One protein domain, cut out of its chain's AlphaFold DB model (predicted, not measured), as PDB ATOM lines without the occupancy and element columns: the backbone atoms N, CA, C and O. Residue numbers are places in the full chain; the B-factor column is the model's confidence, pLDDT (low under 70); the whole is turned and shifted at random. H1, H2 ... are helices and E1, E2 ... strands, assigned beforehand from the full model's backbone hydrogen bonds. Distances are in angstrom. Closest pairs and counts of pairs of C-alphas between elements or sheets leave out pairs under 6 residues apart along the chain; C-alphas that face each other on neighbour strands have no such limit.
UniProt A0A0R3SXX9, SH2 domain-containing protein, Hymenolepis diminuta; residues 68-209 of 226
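AT A GLANCE: This is residues 68 to 209 of the 226 residues of the protein "SH2 domain-containing protein" of Hymenolepis diminuta (UniProt A0A0R3SXX9). A strongly twisted sheet of four strands, E1 E2 E3 E4, makes the middle, with H2 covering one face and H4 running across its E1 edge. Two small hairpins are near H3, E5 with E6 by its residues 147 to 151 and E7 with E8 by its residues 153 to 158, and H1 only grazes the sheet with its residues 74 to 75, near the E1 edge. The printed part has 142 residues, in the order H1 E1 H2 E2 E3 E4 E5 E6 H3 E7 E8 H4; the four-stranded sheet is mixed, both two-stranded sheets are antiparallel, and the class is mixed, helices and strands. The whole is compact, with a radius of gyration of the C-alphas of 14.6 A and spans of 41 by 35 by 28 A.

IN THESE COORDINATES: Find C-alpha 68 at (169.952, 197.062, 203.958), where H1 begins; it runs to residue 76, 12.5 A. E1 is residues 80 to 84, H2 86 to 93 and E2 100 to 106, 18.5 A. E3, residues 109 to 120, starts at (181.387, 192.747, 218.558), spans 27.0 A and bends by 79 degrees at residue 112. E4, residues 123 to 128, 16.8 A, runs on into E5, residues 130 to 132; E6 is 135 to 137. H3, residues 147 to 160, spans 20.8 A, followed by E7, 163 to 165, and E8, 180 to 182. H4, residues 197 to 209, 18.1 A, ends at (167.884, 198.179, 214.747).

HOW THE PARTS SIT: Start at E1 and E2, parallel, with N 81 and O 103 2.9 A apart; with H2 they form a strand-helix-strand unit, a helix between two parallel neighbour strands, its crossover right-handed. E2, E3 and E4 form a meander, each strand the antiparallel neighbour of the one before, in two hairpins; look at N 104 and O 114, 2.9 A, and N 115 and O 127, 2.8 A. H2 is over E3 at a height of 8.0 A over the sheet, slantwise at 39 degrees on the local plane. H4 is only just over E1 alone, with 5 of its C-alphas on E1 and 2 on E2; the closest C-alphas, Gly 82 and Phe 203, are 6.0 A apart. H1 and H3 only graze the sheet. The closest C-alphas of E6 and H3, Phe 136 and Ile 147, are 6.1 A apart; those of H3 and E7, Ala 154 and Tyr 163, 6.4 A. In the hairpins, N 130 and O 137 are 2.9 A apart, and N 163 and O 182 2.7 A. In H1, H2 and H4 every O i to N i+4 pair is within hydrogen-bond range; in H3, 9 of 10.

THE WHOLE: The C-alphas farthest apart, Thr 175 and Phe 208, are 43.0 A apart, and the printed part has no cut. The long links are E7 to E8 and E8 to H4; residues 186 to 187 of the latter pair, parallel, with 100 to 101 of E2. Confidence is low, under 70, at residues 167 to 180, of which 180 belongs to E8.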
ATOM      1  N   ILE A  68     171.171 197.675 203.401       91.19
ATOM      2  CA  ILE A  68     169.952 197.062 203.958       91.19
ATOM      3  C   ILE A  68     169.393 195.896 203.107       91.19
ATOM      4  O   ILE A  68     169.016 194.885 203.710       91.19
ATOM      5  N   PRO A  69     169.349 195.943 201.758       92.19
ATOM      6  CA  PRO A  69     168.913 194.808 200.937       92.19
ATOM      7  C   PRO A  69     169.775 193.553 201.137       92.19
ATOM      8  O   PRO A  69     169.241 192.469 201.377       92.19
ATOM      9  N   HIS A  70     171.104 193.709 201.130       91.94
ATOM     10  CA  HIS A  70     172.062 192.621 201.343       91.94
ATOM     11  C   HIS A  70     171.923 192.015 202.747       91.94
ATOM     12  O   HIS A  70     171.856 190.795 202.902       91.94
ATOM     13  N   PHE A  71     171.779 192.863 203.768       93.25
ATOM     14  CA  PHE A  71     171.526 192.427 205.142       93.25
ATOM     15  C   PHE A  71     170.179 191.706 205.304       93.25
ATOM     16  O   PHE A  71     170.090 190.696 206.008       93.25
ATOM     17  N   ASN A  72     169.122 192.184 204.642       94.12
ATOM     18  CA  ASN A  72     167.823 191.519 204.661       94.12
ATOM     19  C   ASN A  72     167.876 190.152 203.972       94.12
ATOM     20  O   ASN A  72     167.298 189.213 204.523       94.12
ATOM     21  N   SER A  73     168.600 190.023 202.853       94.56
ATOM     22  CA  SER A  73     168.875 188.729 202.209       94.56
ATOM     23  C   SER A  73     169.629 187.787 203.151       94.56
ATOM     24  O   SER A  73     169.176 186.677 203.409       94.56
ATOM     25  N   LEU A  74     170.707 188.249 203.794       95.31
ATOM     26  CA  LEU A  74     171.419 187.457 204.806       95.31
ATOM     27  C   LEU A  74     170.483 186.991 205.940       95.31
ATOM     28  O   LEU A  74     170.571 185.856 206.396       95.31
ATOM     29  N   CYS A  75     169.530 187.827 206.355       95.12
ATOM     30  CA  CYS A  75     168.540 187.466 207.368       95.12
ATOM     31  C   CYS A  75     167.472 186.450 206.911       95.12
ATOM     32  O   CYS A  75     166.766 185.913 207.775       95.12
ATOM     33  N   THR A  76     167.288 186.193 205.609       95.25
ATOM     34  CA  THR A  76     166.416 185.095 205.139       95.25
ATOM     35  C   THR A  76     167.130 183.748 205.179       95.25
ATOM     36  O   THR A  76     166.458 182.729 205.345       95.25
ATOM     37  N   GLN A  77     168.466 183.738 205.131       97.56
ATOM     38  CA  GLN A  77     169.270 182.519 205.161       97.56
ATOM     39  C   GLN A  77     169.002 181.690 206.423       97.56
ATOM     40  O   GLN A  77     168.885 182.203 207.543       97.56
ATOM     41  N   SER A  78     168.890 180.375 206.239       96.62
ATOM     42  CA  SER A  78     168.591 179.430 207.319       96.62
ATOM     43  C   SER A  78     169.788 179.230 208.249       96.62
ATOM     44  O   SER A  78     169.613 179.150 209.460       96.62
ATOM     45  N   TRP A  79     171.005 179.211 207.706       97.44
ATOM     46  CA  TRP A  79     172.267 179.070 208.441       97.44
ATOM     47  C   TRP A  79     172.748 180.362 209.121       97.44
ATOM     48  O   TRP A  79     173.765 180.338 209.816       97.44
ATOM     49  N   PHE A  80     172.046 181.489 208.944       97.69
ATOM     50  CA  PHE A  80     172.379 182.755 209.595       97.69
ATOM     51  C   PHE A  80     171.579 182.953 210.888       97.69
ATOM     52  O   PHE A  80     170.384 183.246 210.875       97.69
ATOM     53  N   TRP A  81     172.260 182.848 212.027       95.25
ATOM     54  CA  TRP A  81     171.649 182.901 213.357       95.25
ATOM     55  C   TRP A  81     171.590 184.308 213.971       95.25
ATOM     56  O   TRP A  81     171.064 184.470 215.070       95.25
ATOM     57  N   GLY A  82     172.090 185.342 213.284       93.25
ATOM     58  CA  GLY A  82     172.148 186.700 213.842       93.25
ATOM     59  C   GLY A  82     173.036 186.764 215.092       93.25
ATOM     60  O   GLY A  82     174.021 186.024 215.159       93.25
ATOM     61  N   PRO A  83     172.739 187.629 216.079       90.25
ATOM     62  CA  PRO A  83     173.493 187.680 217.327       90.25
ATOM     63  C   PRO A  83     173.367 186.356 218.081       90.25
ATOM     64  O   PRO A  83     172.263 185.929 218.437       90.25
ATOM     65  N   LEU A  84     174.506 185.712 218.314       88.50
ATOM     66  CA  LEU A  84     174.602 184.421 218.987       88.50
ATOM     67  C   LEU A  84     175.978 184.320 219.654       88.50
ATOM     68  O   LEU A  84     177.010 184.622 219.039       88.50
ATOM     69  N   SER A  85     176.013 183.907 220.919       86.31
ATOM     70  CA  SER A  85     177.271 183.727 221.646       86.31
ATOM     71  C   SER A  85     178.055 182.524 221.122       86.31
ATOM     72  O   SER A  85     177.490 181.610 220.520       86.31
ATOM     73  N   ARG A  86     179.366 182.489 221.405       84.81
ATOM     74  CA  ARG A  86     180.194 181.294 221.161       84.81
ATOM     75  C   ARG A  86     179.632 180.066 221.888       84.81
ATOM     76  O   ARG A  86     179.642 178.979 221.326       84.81
ATOM     77  N   LEU A  87     179.137 180.241 223.116       84.81
ATOM     78  CA  LEU A  87     178.604 179.146 223.928       84.81
ATOM     79  C   LEU A  87     177.333 178.551 223.307       84.81
ATOM     80  O   LEU A  87     177.262 177.342 223.117       84.81
ATOM     81  N   GLU A  88     176.371 179.393 222.916       87.38
ATOM     82  CA  GLU A  88     175.150 178.941 222.233       87.38
ATOM     83  C   GLU A  88     175.471 178.270 220.888       87.38
ATOM     84  O   GLU A  88     174.932 177.207 220.594       87.38
ATOM     85  N   SER A  89     176.378 178.840 220.080       87.88
ATOM     86  CA  SER A  89     176.760 178.236 218.795       87.88
ATOM     87  C   SER A  89     177.489 176.904 218.946       87.88
ATOM     88  O   SER A  89     177.275 176.006 218.136       87.88
ATOM     89  N   ASN A  90     178.318 176.758 219.983       87.19
ATOM     90  CA  ASN A  90     178.953 175.484 220.294       87.19
ATOM     91  C   ASN A  90     177.899 174.451 220.732       87.19
ATOM     92  O   ASN A  90     177.913 173.328 220.240       87.19
ATOM     93  N   GLY A  91     176.938 174.836 221.581       88.25
ATOM     94  CA  GLY A  91     175.849 173.953 222.016       88.25
ATOM     95  C   GLY A  91     174.958 173.456 220.870       88.25
ATOM     96  O   GLY A  91     174.604 172.282 220.839       88.25
ATOM     97  N   LEU A  92     174.650 174.316 219.892       89.25
ATOM     98  CA  LEU A  92     173.878 173.939 218.696       89.25
ATOM     99  C   LEU A  92     174.612 172.934 217.798       89.25
ATOM    100  O   LEU A  92     173.983 172.051 217.219       89.25
ATOM    101  N   LEU A  93     175.936 173.064 217.676       87.81
ATOM    102  CA  LEU A  93     176.749 172.202 216.816       87.81
ATOM    103  C   LEU A  93     177.275 170.941 217.518       87.81
ATOM    104  O   LEU A  93     177.711 170.036 216.817       87.81
ATOM    105  N   HIS A  94     177.213 170.848 218.850       85.56
ATOM    106  CA  HIS A  94     177.744 169.727 219.643       85.56
ATOM    107  C   HIS A  94     177.350 168.353 219.079       85.56
ATOM    108  O   HIS A  94     178.209 167.532 218.777       85.56
ATOM    109  N   ASN A  95     176.051 168.142 218.847       81.06
ATOM    110  CA  ASN A  95     175.500 166.888 218.317       81.06
ATOM    111  C   ASN A  95     175.264 166.920 216.793       81.06
ATOM    112  O   ASN A  95     174.543 166.075 216.260       81.06
ATOM    113  N   ALA A  96     175.805 167.915 216.087       88.00
ATOM    114  CA  ALA A  96     175.696 168.018 214.637       88.00
ATOM    115  C   ALA A  96     176.808 167.190 213.952       88.00
ATOM    116  O   ALA A  96     177.902 167.070 214.511       88.00
ATOM    117  N   PRO A  97     176.571 166.630 212.750       92.38
ATOM    118  CA  PRO A  97     177.589 165.866 212.030       92.38
ATOM    119  C   PRO A  97     178.797 166.734 211.651       92.38
ATOM    120  O   PRO A  97     178.670 167.948 211.462       92.38
ATOM    121  N   ASP A  98     179.968 166.115 211.501       92.94
ATOM    122  CA  ASP A  98     181.191 166.812 211.093       92.94
ATOM    123  C   ASP A  98     181.010 167.553 209.759       92.94
ATOM    124  O   ASP A  98     180.351 167.080 208.833       92.94
ATOM    125  N   GLY A  99     181.562 168.762 209.681       93.00
ATOM    126  CA  GLY A  99     181.308 169.700 208.590       93.00
ATOM    127  C   GLY A  99     179.987 170.471 208.696       93.00
ATOM    128  O   GLY A  99     179.656 171.231 207.780       93.00
ATOM    129  N   SER A 100     179.239 170.330 209.797       95.50
ATOM    130  CA  SER A 100     178.126 171.234 210.118       95.50
ATOM    131  C   SER A 100     178.615 172.624 210.493       95.50
ATOM    132  O   SER A 100     179.606 172.768 211.208       95.50
ATOM    133  N   PHE A 101     177.910 173.666 210.060       97.38
ATOM    134  CA  PHE A 101     178.316 175.045 210.332       97.38
ATOM    135  C   PHE A 101     177.140 176.012 210.433       97.38
ATOM    136  O   PHE A 101     176.055 175.764 209.915       97.38
ATOM    137  N   LEU A 102     177.377 177.159 211.064       97.56
ATOM    138  CA  LEU A 102     176.464 178.295 211.086       97.56
ATOM    139  C   LEU A 102     177.235 179.616 211.021       97.56
ATOM    140  O   LEU A 102     178.395 179.693 211.435       97.56
ATOM    141  N   VAL A 103     176.578 180.674 210.547       97.75
ATOM    142  CA  VAL A 103     177.105 182.043 210.610       97.75
ATOM    143  C   VAL A 103     176.325 182.833 211.648       97.75
ATOM    144  O   VAL A 103     175.095 182.796 211.698       97.75
ATOM    145  N   ARG A 104     177.051 183.575 212.479       95.31
ATOM    146  CA  ARG A 104     176.507 184.426 213.539       95.31
ATOM    147  C   ARG A 104     177.203 185.777 213.583       95.31
ATOM    148  O   ARG A 104     178.316 185.926 213.089       95.31
ATOM    149  N   VAL A 105     176.568 186.739 214.231       91.81
ATOM    150  CA  VAL A 105     177.199 187.973 214.706       91.81
ATOM    151  C   VAL A 105     177.710 187.729 216.124       91.81
ATOM    152  O   VAL A 105     177.021 187.106 216.938       91.81
ATOM    153  N   SER A 106     178.924 188.184 216.422       81.62
ATOM    154  CA  SER A 106     179.511 188.059 217.756       81.62
ATOM    155  C   SER A 106     178.763 188.922 218.779       81.62
ATOM    156  O   SER A 106     178.601 190.118 218.573       81.62
ATOM    157  N   GLU A 107     178.361 188.353 219.924       70.56
ATOM    158  CA  GLU A 107     177.751 189.151 221.008       70.56
ATOM    159  C   GLU A 107     178.682 190.241 221.566       70.56
ATOM    160  O   GLU A 107     178.199 191.236 222.099       70.56
ATOM    161  N   ASN A 108     180.000 190.043 221.457       70.25
ATOM    162  CA  ASN A 108     181.010 190.970 221.974       70.25
ATOM    163  C   ASN A 108     181.445 192.025 220.937       70.25
ATOM    164  O   ASN A 108     182.173 192.947 221.289       70.25
ATOM    165  N   ASP A 109     181.067 191.847 219.668       77.19
ATOM    166  CA  ASP A 109     181.387 192.747 218.558       77.19
ATOM    167  C   ASP A 109     180.296 192.605 217.490       77.19
ATOM    168  O   ASP A 109     180.318 191.705 216.644       77.19
ATOM    169  N   CYS A 110     179.319 193.507 217.555       71.19
ATOM    170  CA  CYS A 110     178.148 193.522 216.683       71.19
ATOM    171  C   CYS A 110     178.449 193.713 215.180       71.19
ATOM    172  O   CYS A 110     177.574 193.468 214.345       71.19
ATOM    173  N   ASN A 111     179.670 194.128 214.826       74.00
ATOM    174  CA  ASN A 111     180.116 194.283 213.442       74.00
ATOM    175  C   ASN A 111     180.986 193.100 212.975       74.00
ATOM    176  O   ASN A 111     181.412 193.069 211.824       74.00
ATOM    177  N   MET A 112     181.217 192.092 213.824       86.31
ATOM    178  CA  MET A 112     181.976 190.895 213.469       86.31
ATOM    179  C   MET A 112     181.068 189.695 213.184       86.31
ATOM    180  O   MET A 112     180.560 189.024 214.092       86.31
ATOM    181  N   TYR A 113     180.958 189.353 211.902       93.94
ATOM    182  CA  TYR A 113     180.440 188.062 211.460       93.94
ATOM    183  C   TYR A 113     181.455 186.943 211.744       93.94
ATOM    184  O   TYR A 113     182.663 187.082 211.542       93.94
ATOM    185  N   THR A 114     180.962 185.813 212.242       95.12
ATOM    186  CA  THR A 114     181.754 184.637 212.617       95.12
ATOM    187  C   THR A 114     181.106 183.383 212.047       95.12
ATOM    188  O   THR A 114     179.940 183.099 212.329       95.12
ATOM    189  N   LEU A 115     181.879 182.600 211.301       96.31
ATOM    190  CA  LEU A 115     181.571 181.211 210.987       96.31
ATOM    191  C   LEU A 115     181.911 180.357 212.212       96.31
ATOM    192  O   LEU A 115     183.052 180.361 212.674       96.31
ATOM    193  N   THR A 116     180.939 179.621 212.741       95.25
ATOM    194  CA  THR A 116     181.185 178.559 213.731       95.25
ATOM    195  C   THR A 116     180.928 177.225 213.048       95.25
ATOM    196  O   THR A 116     179.886 177.066 212.417       95.25
ATOM    197  N   PHE A 117     181.868 176.288 213.127       94.62
ATOM    198  CA  PHE A 117     181.776 175.013 212.419       94.62
ATOM    199  C   PHE A 117     182.315 173.842 213.239       94.62
ATOM    200  O   PHE A 117     183.197 173.983 214.090       94.62
ATOM    201  N   ARG A 118     181.758 172.673 212.954       92.75
ATOM    202  CA  ARG A 118     182.035 171.385 213.569       92.75
ATOM    203  C   ARG A 118     183.140 170.688 212.774       92.75
ATOM    204  O   ARG A 118     182.948 170.417 211.591       92.75
ATOM    205  N   PHE A 119     184.306 170.471 213.381       88.94
ATOM    206  CA  PHE A 119     185.475 169.936 212.675       88.94
ATOM    207  C   PHE A 119     185.592 168.409 212.784       88.94
ATOM    208  O   PHE A 119     185.698 167.753 211.753       88.94
ATOM    209  N   SER A 120     185.579 167.875 214.009       85.25
ATOM    210  CA  SER A 120     185.710 166.436 214.315       85.25
ATOM    211  C   SER A 120     185.311 166.159 215.770       85.25
ATOM    212  O   SER A 120     185.701 166.947 216.629       85.25
ATOM    213  N   ASP A 121     184.548 165.107 216.073       79.75
ATOM    214  CA  ASP A 121     184.137 164.619 217.423       79.75
ATOM    215  C   ASP A 121     183.667 165.662 218.471       79.75
ATOM    216  O   ASP A 121     182.472 165.894 218.597       79.75
ATOM    217  N   ASP A 122     184.573 166.353 219.176       78.62
ATOM    218  CA  ASP A 122     184.242 167.436 220.133       78.62
ATOM    219  C   ASP A 122     184.785 168.821 219.710       78.62
ATOM    220  O   ASP A 122     184.495 169.859 220.310       78.62
ATOM    221  N   ILE A 123     185.573 168.883 218.633       87.88
ATOM    222  CA  ILE A 123     186.244 170.098 218.160       87.88
ATOM    223  C   ILE A 123     185.270 170.986 217.374       87.88
ATOM    224  O   ILE A 123     184.911 170.698 216.227       87.88
ATOM    225  N   ILE A 124     184.888 172.114 217.976       88.19
ATOM    226  CA  ILE A 124     184.142 173.201 217.327       88.19
ATOM    227  C   ILE A 124     185.061 174.411 217.168       88.19
ATOM    228  O   ILE A 124     185.668 174.899 218.122       88.19
ATOM    229  N   LEU A 125     185.148 174.919 215.946       90.69
ATOM    230  CA  LEU A 125     186.041 175.999 215.559       90.69
ATOM    231  C   LEU A 125     185.247 177.246 215.171       90.69
ATOM    232  O   LEU A 125     184.113 177.186 214.702       90.69
ATOM    233  N   ASN A 126     185.860 178.404 215.393       92.00
ATOM    234  CA  ASN A 126     185.294 179.711 215.077       92.00
ATOM    235  C   ASN A 126     186.276 180.444 214.160       92.00
ATOM    236  O   ASN A 126     187.443 180.575 214.531       92.00
ATOM    237  N   ASN A 127     185.814 180.934 213.009       92.06
ATOM    238  CA  ASN A 127     186.580 181.757 212.073       92.06
ATOM    239  C   ASN A 127     185.865 183.102 211.851       92.06
ATOM    240  O   ASN A 127     184.649 183.147 211.652       92.06
ATOM    241  N   ARG A 128     186.621 184.203 211.913       92.81
ATOM    242  CA  ARG A 128     186.115 185.548 211.607       92.81
ATOM    243  C   ARG A 128     185.983 185.726 210.097       92.81
ATOM    244  O   ARG A 128     186.994 185.662 209.401       92.81
ATOM    245  N   ILE A 129     184.783 186.092 209.649       94.12
ATOM    246  CA  ILE A 129     184.569 186.614 208.297       94.12
ATOM    247  C   ILE A 129     185.091 188.052 208.280       94.12
ATOM    248  O   ILE A 129     184.670 188.885 209.089       94.12
ATOM    249  N   THR A 130     186.046 188.335 207.402       91.50
ATOM    250  CA  THR A 130     186.569 189.687 207.196       91.50
ATOM    251  C   THR A 130     185.748 190.403 206.137       91.50
ATOM    252  O   THR A 130     185.458 189.825 205.093       91.50
ATOM    253  N   GLU A 131     185.407 191.658 206.407       90.12
ATOM    254  CA  GLU A 131     184.799 192.595 205.463       90.12
ATOM    255  C   GLU A 131     185.864 193.621 205.058       90.12
ATOM    256  O   GLU A 131     186.645 194.082 205.896       90.12
ATOM    257  N   SER A 132     185.934 193.929 203.767       88.81
ATOM    258  CA  SER A 132     186.915 194.820 203.145       88.81
ATOM    259  C   SER A 132     186.247 195.639 202.038       88.81
ATOM    260  O   SER A 132     185.141 195.309 201.617       88.81
ATOM    261  N   GLU A 133     186.924 196.660 201.507       86.31
ATOM    262  CA  GLU A 133     186.422 197.420 200.344       86.31
ATOM    263  C   GLU A 133     186.181 196.529 199.110       86.31
ATOM    264  O   GLU A 133     185.308 196.817 198.298       86.31
ATOM    265  N   SER A 134     186.918 195.420 198.995       88.38
ATOM    266  CA  SER A 134     186.752 194.391 197.962       88.38
ATOM    267  C   SER A 134     185.687 193.328 198.279       88.38
ATOM    268  O   SER A 134     185.460 192.446 197.459       88.38
ATOM    269  N   GLY A 135     185.038 193.376 199.448       92.62
ATOM    270  CA  GLY A 135     184.015 192.412 199.869       92.62
ATOM    271  C   GLY A 135     184.440 191.498 201.024       92.62
ATOM    272  O   GLY A 135     185.307 191.842 201.835       92.62
ATOM    273  N   PHE A 136     183.786 190.342 201.118       94.31
ATOM    274  CA  PHE A 136     183.888 189.387 202.223       94.31
ATOM    275  C   PHE A 136     184.864 188.238 201.936       94.31
ATOM    276  O   PHE A 136     184.995 187.798 200.794       94.31
ATOM    277  N   GLY A 137     185.486 187.698 202.988       93.94
ATOM    278  CA  GLY A 137     186.380 186.537 202.907       93.94
ATOM    279  C   GLY A 137     186.596 185.820 204.245       93.94
ATOM    280  O   GLY A 137     186.360 186.383 205.317       93.94
ATOM    281  N   PHE A 138     187.058 184.574 204.176       91.31
ATOM    282  CA  PHE A 138     187.599 183.780 205.284       91.31
ATOM    283  C   PHE A 138     189.133 183.814 205.350       91.31
ATOM    284  O   PHE A 138     189.701 183.571 206.424       91.31
ATOM    285  N   ILE A 139     189.793 184.074 204.215       87.88
ATOM    286  CA  ILE A 139     191.249 184.223 204.070       87.88
ATOM    287  C   ILE A 139     191.613 185.481 203.266       87.88
ATOM    288  O   ILE A 139     190.787 186.081 202.581       87.88
ATOM    289  N   GLN A 140     192.880 185.894 203.345       82.94
ATOM    290  CA  GLN A 140     193.386 187.034 202.582       82.94
ATOM    291  C   GLN A 140     193.359 186.746 201.071       82.94
ATOM    292  O   GLN A 140     193.842 185.705 200.631       82.94
ATOM    293  N   GLY A 141     192.846 187.699 200.288       84.19
ATOM    294  CA  GLY A 141     192.722 187.598 198.828       84.19
ATOM    295  C   GLY A 141     191.333 187.176 198.339       84.19
ATOM    296  O   GLY A 141     191.069 187.266 197.145       84.19
ATOM    297  N   GLU A 142     190.437 186.768 199.240       90.94
ATOM    298  CA  GLU A 142     189.018 186.578 198.930       90.94
ATOM    299  C   GLU A 142     188.262 187.912 198.938       90.94
ATOM    300  O   GLU A 142     188.540 188.799 199.746       90.94
ATOM    301  N   ALA A 143     187.314 188.038 198.009       93.94
ATOM    302  CA  ALA A 143     186.638 189.285 197.666       93.94
ATOM    303  C   ALA A 143     185.218 188.988 197.143       93.94
ATOM    304  O   ALA A 143     184.906 189.200 195.973       93.94
ATOM    305  N   PHE A 144     184.372 188.395 197.988       96.12
ATOM    306  CA  PHE A 144     182.995 188.047 197.624       96.12
ATOM    307  C   PHE A 144     182.044 189.216 197.892       96.12
ATOM    308  O   PHE A 144     182.055 189.787 198.979       96.12
ATOM    309  N   GLU A 145     181.152 189.522 196.949       93.94
ATOM    310  CA  GLU A 145     180.169 190.614 197.075       93.94
ATOM    311  C   GLU A 145     179.205 190.437 198.265       93.94
ATOM    312  O   GLU A 145     178.647 191.403 198.781       93.94
ATOM    313  N   SER A 146     179.003 189.200 198.733       95.44
ATOM    314  CA  SER A 146     178.163 188.906 199.893       95.44
ATOM    315  C   SER A 146     178.655 187.697 200.691       95.44
ATOM    316  O   SER A 146     179.256 186.767 200.152       95.44
ATOM    317  N   ILE A 147     178.307 187.668 201.983       96.44
ATOM    318  CA  ILE A 147     178.514 186.501 202.860       96.44
ATOM    319  C   ILE A 147     177.788 185.259 202.316       96.44
ATOM    320  O   ILE A 147     178.269 184.144 202.493       96.44
ATOM    321  N   GLN A 148     176.653 185.438 201.628       96.88
ATOM    322  CA  GLN A 148     175.952 184.339 200.968       96.88
ATOM    323  C   GLN A 148     176.824 183.710 199.868       96.88
ATOM    324  O   GLN A 148     177.074 182.511 199.926       96.88
ATOM    325  N   GLY A 149     177.359 184.514 198.942       96.94
ATOM    326  CA  GLY A 149     178.237 184.020 197.873       96.94
ATOM    327  C   GLY A 149     179.532 183.382 198.395       96.94
ATOM    328  O   GLY A 149     179.969 182.362 197.869       96.94
ATOM    329  N   LEU A 150     180.103 183.925 199.479       96.88
ATOM    330  CA  LEU A 150     181.241 183.326 200.189       96.88
ATOM    331  C   LEU A 150     180.910 181.920 200.727       96.88
ATOM    332  O   LEU A 150     181.687 180.985 200.543       96.88
ATOM    333  N   ILE A 151     179.753 181.758 201.379       97.06
ATOM    334  CA  ILE A 151     179.305 180.469 201.932       97.06
ATOM    335  C   ILE A 151     178.985 179.471 200.813       97.06
ATOM    336  O   ILE A 151     179.428 178.327 200.887       97.06
ATOM    337  N   GLU A 152     178.275 179.892 199.766       96.44
ATOM    338  CA  GLU A 152     177.940 179.055 198.604       96.44
ATOM    339  C   GLU A 152     179.203 178.547 197.890       96.44
ATOM    340  O   GLU A 152     179.323 177.350 197.610       96.44
ATOM    341  N   HIS A 153     180.192 179.421 197.676       95.69
ATOM    342  CA  HIS A 153     181.487 179.028 197.123       95.69
ATOM    343  C   HIS A 153     182.224 178.040 198.037       95.69
ATOM    344  O   HIS A 153     182.702 177.003 197.569       95.69
ATOM    345  N   ALA A 154     182.286 178.319 199.341       95.12
ATOM    346  CA  ALA A 154     182.990 177.462 200.289       95.12
ATOM    347  C   ALA A 154     182.335 176.085 200.467       95.12
ATOM    348  O   ALA A 154     183.050 175.090 200.624       95.12
ATOM    349  N   MET A 155     181.006 175.999 200.372       95.31
ATOM    350  CA  MET A 155     180.282 174.728 200.297       95.31
ATOM    351  C   MET A 155     180.634 173.957 199.022       95.31
ATOM    352  O   MET A 155     181.041 172.802 199.111       95.31
ATOM    353  N   SER A 156     180.569 174.600 197.851       95.00
ATOM    354  CA  SER A 156     180.883 173.953 196.568       95.00
ATOM    355  C   SER A 156     182.323 173.421 196.518       95.00
ATOM    356  O   SER A 156     182.552 172.274 196.145       95.00
ATOM    357  N   GLN A 157     183.308 174.191 196.993       93.25
ATOM    358  CA  GLN A 157     184.691 173.712 197.133       93.25
ATOM    359  C   GLN A 157     184.818 172.550 198.138       93.25
ATOM    360  O   GLN A 157     185.644 171.650 197.956       93.25
ATOM    361  N   SER A 158     183.983 172.529 199.182       93.50
ATOM    362  CA  SER A 158     183.972 171.467 200.194       93.50
ATOM    363  C   SER A 158     183.413 170.134 199.684       93.50
ATOM    364  O   SER A 158     183.672 169.107 200.313       93.50
ATOM    365  N   GLU A 159     182.710 170.098 198.547       89.50
ATOM    366  CA  GLU A 159     182.297 168.851 197.880       89.50
ATOM    367  C   GLU A 159     183.513 168.074 197.349       89.50
ATOM    368  O   GLU A 159     183.646 166.874 197.599       89.50
ATOM    369  N   TYR A 160     184.440 168.774 196.687       86.62
ATOM    370  CA  TYR A 160     185.598 168.187 195.997       86.62
ATOM    371  C   TYR A 160     186.866 168.124 196.856       86.62
ATOM    372  O   TYR A 160     187.768 167.336 196.570       86.62
ATOM    373  N   GLY A 161     186.959 168.941 197.906       86.94
ATOM    374  CA  GLY A 161     188.159 169.040 198.726       86.94
ATOM    375  C   GLY A 161     187.907 169.656 200.096       86.94
ATOM    376  O   GLY A 161     186.832 169.513 200.675       86.94
ATOM    377  N   ALA A 162     188.936 170.312 200.626       84.25
ATOM    378  CA  ALA A 162     188.878 171.029 201.891       84.25
ATOM    379  C   ALA A 162     189.162 172.519 201.673       84.25
ATOM    380  O   ALA A 162     190.132 172.882 201.007       84.25
ATOM    381  N   TYR A 163     188.326 173.359 202.274       86.00
ATOM    382  CA  TYR A 163     188.434 174.809 202.293       86.00
ATOM    383  C   TYR A 163     189.479 175.286 203.303       86.00
ATOM    384  O   TYR A 163     189.640 174.677 204.360       86.00
ATOM    385  N   CYS A 164     190.158 176.393 203.012       83.00
ATOM    386  CA  CYS A 164     191.166 176.982 203.892       83.00
ATOM    387  C   CYS A 164     190.564 178.079 204.779       83.00
ATOM    388  O   CYS A 164     189.923 178.992 204.275       83.00
ATOM    389  N   LEU A 165     190.831 178.040 206.087       83.44
ATOM    390  CA  LEU A 165     190.447 179.086 207.042       83.44
ATOM    391  C   LEU A 165     191.683 179.598 207.804       83.44
ATOM    392  O   LEU A 165     192.368 178.806 208.451       83.44
ATOM    393  N   SER A 166     191.951 180.908 207.779       75.44
ATOM    394  CA  SER A 166     193.140 181.503 208.428       75.44
ATOM    395  C   SER A 166     192.895 181.909 209.886       75.44
ATOM    396  O   SER A 166     193.723 181.666 210.758       75.44
ATOM    397  N   ASN A 167     191.727 182.483 210.178       68.25
ATOM    398  CA  ASN A 167     191.408 183.094 211.473       68.25
ATOM    399  C   ASN A 167     190.724 182.126 212.463       68.25
ATOM    400  O   ASN A 167     189.793 182.521 213.167       68.25
ATOM    401  N   THR A 168     191.109 180.844 212.495       65.69
ATOM    402  CA  THR A 168     190.470 179.852 213.386       65.69
ATOM    403  C   THR A 168     191.007 179.927 214.814       65.69
ATOM    404  O   THR A 168     192.191 179.667 215.030       65.69
ATOM    405  N   THR A 169     190.159 180.172 215.817       65.12
ATOM    406  CA  THR A 169     190.601 180.049 217.221       65.12
ATOM    407  C   THR A 169     190.755 178.585 217.625       65.12
ATOM    408  O   THR A 169     189.817 177.805 217.449       65.12
ATOM    409  N   PHE A 170     191.891 178.237 218.226       55.66
ATOM    410  CA  PHE A 170     192.170 176.933 218.829       55.66
ATOM    411  C   PHE A 170     192.697 177.159 220.249       55.66
ATOM    412  O   PHE A 170     193.493 178.072 220.446       55.66
ATOM    413  N   GLU A 171     192.263 176.357 221.220       48.84
ATOM    414  CA  GLU A 171     192.729 176.476 222.615       48.84
ATOM    415  C   GLU A 171     193.939 175.574 222.920       48.84
ATOM    416  O   GLU A 171     194.503 175.636 224.008       48.84
ATOM    417  N   THR A 172     194.393 174.765 221.956       44.09
ATOM    418  CA  THR A 172     195.559 173.886 222.127       44.09
ATOM    419  C   THR A 172     196.849 174.547 221.645       44.09
ATOM    420  O   THR A 172     196.945 175.038 220.520       44.09
ATOM    421  N   SER A 173     197.869 174.498 222.497       43.31
ATOM    422  CA  SER A 173     199.207 175.046 222.289       43.31
ATOM    423  C   SER A 173     200.031 174.262 221.256       43.31
ATOM    424  O   SER A 173     200.829 173.399 221.624       43.31
ATOM    425  N   VAL A 174     199.881 174.582 219.966       43.88
ATOM    426  CA  VAL A 174     200.824 174.173 218.906       43.88
ATOM    427  C   VAL A 174     201.139 175.371 218.011       43.88
ATOM    428  O   VAL A 174     200.246 176.074 217.542       43.88
ATOM    429  N   THR A 175     202.428 175.629 217.807       37.97
ATOM    430  CA  THR A 175     202.953 176.817 217.127       37.97
ATOM    431  C   THR A 175     203.107 176.614 215.616       37.97
ATOM    432  O   THR A 175     204.217 176.365 215.147       37.97
ATOM    433  N   THR A 176     202.033 176.808 214.848       37.81
ATOM    434  CA  THR A 176     202.117 177.045 213.392       37.81
ATOM    435  C   THR A 176     200.914 177.857 212.887       37.81
ATOM    436  O   THR A 176     199.773 177.476 213.145       37.81
ATOM    437  N   PRO A 177     201.118 178.965 212.142       44.94
ATOM    438  CA  PRO A 177     200.040 179.714 211.498       44.94
ATOM    439  C   PRO A 177     199.698 179.080 210.140       44.94
ATOM    440  O   PRO A 177     199.932 179.667 209.085       44.94
ATOM    441  N   GLU A 178     199.190 177.850 210.158       52.91
ATOM    442  CA  GLU A 178     198.787 177.132 208.950       52.91
ATOM    443  C   GLU A 178     197.265 177.158 208.762       52.91
ATOM    444  O   GLU A 178     196.500 176.800 209.659       52.91
ATOM    445  N   ASN A 179     196.828 177.616 207.580       60.59
ATOM    446  CA  ASN A 179     195.415 177.698 207.208       60.59
ATOM    447  C   ASN A 179     194.751 176.330 207.395       60.59
ATOM    448  O   ASN A 179     195.128 175.353 206.740       60.59
ATOM    449  N   LYS A 180     193.740 176.253 208.264       68.38
ATOM    450  CA  LYS A 180     193.093 174.977 208.567       68.38
ATOM    451  C   LYS A 180     192.237 174.539 207.391       68.38
ATOM    452  O   LYS A 180     191.386 175.293 206.927       68.38
ATOM    453  N   LYS A 181     192.475 173.307 206.941       79.12
ATOM    454  CA  LYS A 181     191.699 172.621 205.905       79.12
ATOM    455  C   LYS A 181     190.451 172.011 206.533       79.12
ATOM    456  O   LYS A 181     190.570 171.147 207.395       79.12
ATOM    457  N   VAL A 182     189.274 172.463 206.117       86.25
ATOM    458  CA  VAL A 182     187.970 172.092 206.695       86.25
ATOM    459  C   VAL A 182     186.969 171.784 205.583       86.25
ATOM    460  O   VAL A 182     187.226 172.105 204.429       86.25
ATOM    461  N   ARG A 183     185.816 171.190 205.891       91.31
ATOM    462  CA  ARG A 183     184.743 170.990 204.902       91.31
ATOM    463  C   ARG A 183     183.451 171.581 205.444       91.31
ATOM    464  O   ARG A 183     183.010 171.182 206.515       91.31
ATOM    465  N   LEU A 184     182.867 172.541 204.735       94.31
ATOM    466  CA  LEU A 184     181.571 173.136 205.059       94.31
ATOM    467  C   LEU A 184     180.503 172.386 204.265       94.31
ATOM    468  O   LEU A 184     180.270 172.676 203.097       94.31
ATOM    469  N   LEU A 185     179.913 171.366 204.885       94.75
ATOM    470  CA  LEU A 185     179.023 170.414 204.214       94.75
ATOM    471  C   LEU A 185     177.555 170.640 204.582       94.75
ATOM    472  O   LEU A 185     176.682 170.548 203.724       94.75
ATOM    473  N   PHE A 186     177.275 170.950 205.853       95.88
ATOM    474  CA  PHE A 186     175.911 170.939 206.384       95.88
ATOM    475  C   PHE A 186     175.538 172.299 207.008       95.88
ATOM    476  O   PHE A 186     175.896 172.575 208.156       95.88
ATOM    477  N   PRO A 187     174.817 173.180 206.284       97.38
ATOM    478  CA  PRO A 187     174.336 174.443 206.841       97.38
ATOM    479  C   PRO A 187     173.319 174.182 207.962       97.38
ATOM    480  O   PRO A 187     172.201 173.720 207.725       97.38
ATOM    481  N   TYR A 188     173.698 174.490 209.202       96.06
ATOM    482  CA  TYR A 188     172.895 174.229 210.392       96.06
ATOM    483  C   TYR A 188     171.766 175.262 210.514       96.06
ATOM    484  O   TYR A 188     171.952 176.401 210.954       96.06
ATOM    485  N   SER A 189     170.580 174.855 210.065       95.25
ATOM    486  CA  SER A 189     169.391 175.698 209.941       95.25
ATOM    487  C   SER A 189     168.833 176.163 211.290       95.25
ATOM    488  O   SER A 189     168.485 175.356 212.142       95.25
ATOM    489  N   ARG A 190     168.571 177.464 211.434       93.00
ATOM    490  CA  ARG A 190     167.796 178.058 212.544       93.00
ATOM    491  C   ARG A 190     166.325 177.636 212.607       93.00
ATOM    492  O   ARG A 190     165.603 178.083 213.492       93.00
ATOM    493  N   PHE A 191     165.881 176.820 211.653       90.19
ATOM    494  CA  PHE A 191     164.549 176.223 211.597       90.19
ATOM    495  C   PHE A 191     164.551 174.714 211.912       90.19
ATOM    496  O   PHE A 191     163.479 174.117 211.924       90.19
ATOM    497  N   SER A 192     165.711 174.077 212.140       84.69
ATOM    498  CA  SER A 192     165.777 172.650 212.521       84.69
ATOM    499  C   SER A 192     165.451 172.398 213.997       84.69
ATOM    500  O   SER A 192     165.188 171.261 214.383       84.69
ATOM    501  N   VAL A 193     165.455 173.451 214.816       83.94
ATOM    502  CA  VAL A 193     165.134 173.428 216.248       83.94
ATOM    503  C   VAL A 193     164.094 174.500 216.561       83.94
ATOM    504  O   VAL A 193     163.954 175.471 215.817       83.94
ATOM    505  N   VAL A 194     163.389 174.361 217.685       84.06
ATOM    506  CA  VAL A 194     162.525 175.425 218.219       84.06
ATOM    507  C   VAL A 194     163.396 176.386 219.038       84.06
ATOM    508  O   VAL A 194     163.869 176.001 220.108       84.06
ATOM    509  N   PRO A 195     163.658 177.622 218.572       80.94
ATOM    510  CA  PRO A 195     164.496 178.554 219.314       80.94
ATOM    511  C   PRO A 195     163.766 179.116 220.549       80.94
ATOM    512  O   PRO A 195     162.560 179.375 220.484       80.94
ATOM    513  N   PRO A 196     164.480 179.412 221.652       81.81
ATOM    514  CA  PRO A 196     163.899 180.103 222.800       81.81
ATOM    515  C   PRO A 196     163.316 181.472 222.422       81.81
ATOM    516  O   PRO A 196     163.875 182.186 221.585       81.81
ATOM    517  N   LEU A 197     162.258 181.908 223.116       82.38
ATOM    518  CA  LEU A 197     161.650 183.232 222.906       82.38
ATOM    519  C   LEU A 197     162.683 184.371 222.997       82.38
ATOM    520  O   LEU A 197     162.664 185.294 222.187       82.38
ATOM    521  N   LEU A 198     163.641 184.268 223.926       81.12
ATOM    522  CA  LEU A 198     164.739 185.228 224.070       81.12
ATOM    523  C   LEU A 198     165.580 185.364 222.786       81.12
ATOM    524  O   LEU A 198     165.916 186.482 222.401       81.12
ATOM    525  N   PHE A 199     165.878 184.252 222.102       85.44
ATOM    526  CA  PHE A 199     166.588 184.265 220.820       85.44
ATOM    527  C   PHE A 199     165.748 184.948 219.738       85.44
ATOM    528  O   PHE A 199     166.245 185.835 219.044       85.44
ATOM    529  N   LEU A 200     164.466 184.581 219.622       88.81
ATOM    530  CA  LEU A 200     163.551 185.167 218.637       88.81
ATOM    531  C   LEU A 200     163.454 186.688 218.799       88.81
ATOM    532  O   LEU A 200     163.528 187.426 217.817       88.81
ATOM    533  N   CYS A 201     163.358 187.166 220.039       86.81
ATOM    534  CA  CYS A 201     163.299 188.590 220.339       86.81
ATOM    535  C   CYS A 201     164.647 189.294 220.121       86.81
ATOM    536  O   CYS A 201     164.654 190.377 219.536       86.81
ATOM    537  N   ARG A 202     165.785 188.677 220.486       86.62
ATOM    538  CA  ARG A 202     167.138 189.178 220.160       86.62
ATOM    539  C   ARG A 202     167.312 189.352 218.649       86.62
ATOM    540  O   ARG A 202     167.735 190.416 218.204       86.62
ATOM    541  N   PHE A 203     166.927 188.349 217.860       90.12
ATOM    542  CA  PHE A 203     167.023 188.364 216.398       90.12
ATOM    543  C   PHE A 203     166.082 189.400 215.758       90.12
ATOM    544  O   PHE A 203     166.496 190.151 214.873       90.12
ATOM    545  N   ALA A 204     164.833 189.497 216.226       89.56
ATOM    546  CA  ALA A 204     163.870 190.483 215.732       89.56
ATOM    547  C   ALA A 204     164.307 191.930 216.030       89.56
ATOM    548  O   ALA A 204     164.243 192.783 215.142       89.56
ATOM    549  N   LEU A 205     164.800 192.200 217.245       87.44
ATOM    550  CA  LEU A 205     165.332 193.512 217.627       87.44
ATOM    551  C   LEU A 205     166.589 193.864 216.828       87.44
ATOM    552  O   LEU A 205     166.683 194.977 216.323       87.44
ATOM    553  N   PHE A 206     167.510 192.917 216.640       88.94
ATOM    554  CA  PHE A 206     168.690 193.098 215.792       88.94
ATOM    555  C   PHE A 206     168.316 193.505 214.361       88.94
ATOM    556  O   PHE A 206     168.827 194.507 213.858       88.94
ATOM    557  N   LYS A 207     167.364 192.801 213.729       90.62
ATOM    558  CA  LYS A 207     166.852 193.188 212.405       90.62
ATOM    559  C   LYS A 207     166.255 194.596 212.404       90.62
ATOM    560  O   LYS A 207     166.566 195.375 211.509       90.62
ATOM    561  N   PHE A 208     165.431 194.922 213.401       88.50
ATOM    562  CA  PHE A 208     164.787 196.232 213.510       88.50
ATOM    563  C   PHE A 208     165.790 197.377 213.716       88.50
ATOM    564  O   PHE A 208     165.633 198.439 213.124       88.50
ATOM    565  N   ILE A 209     166.837 197.175 214.518       88.12
ATOM    566  CA  ILE A 209     167.884 198.179 214.747       88.12
ATOM    567  C   ILE A 209     168.712 198.387 213.470       88.12
ATOM    568  O   ILE A 209     168.922 199.524 213.049       88.12
TER     569      ILE A 209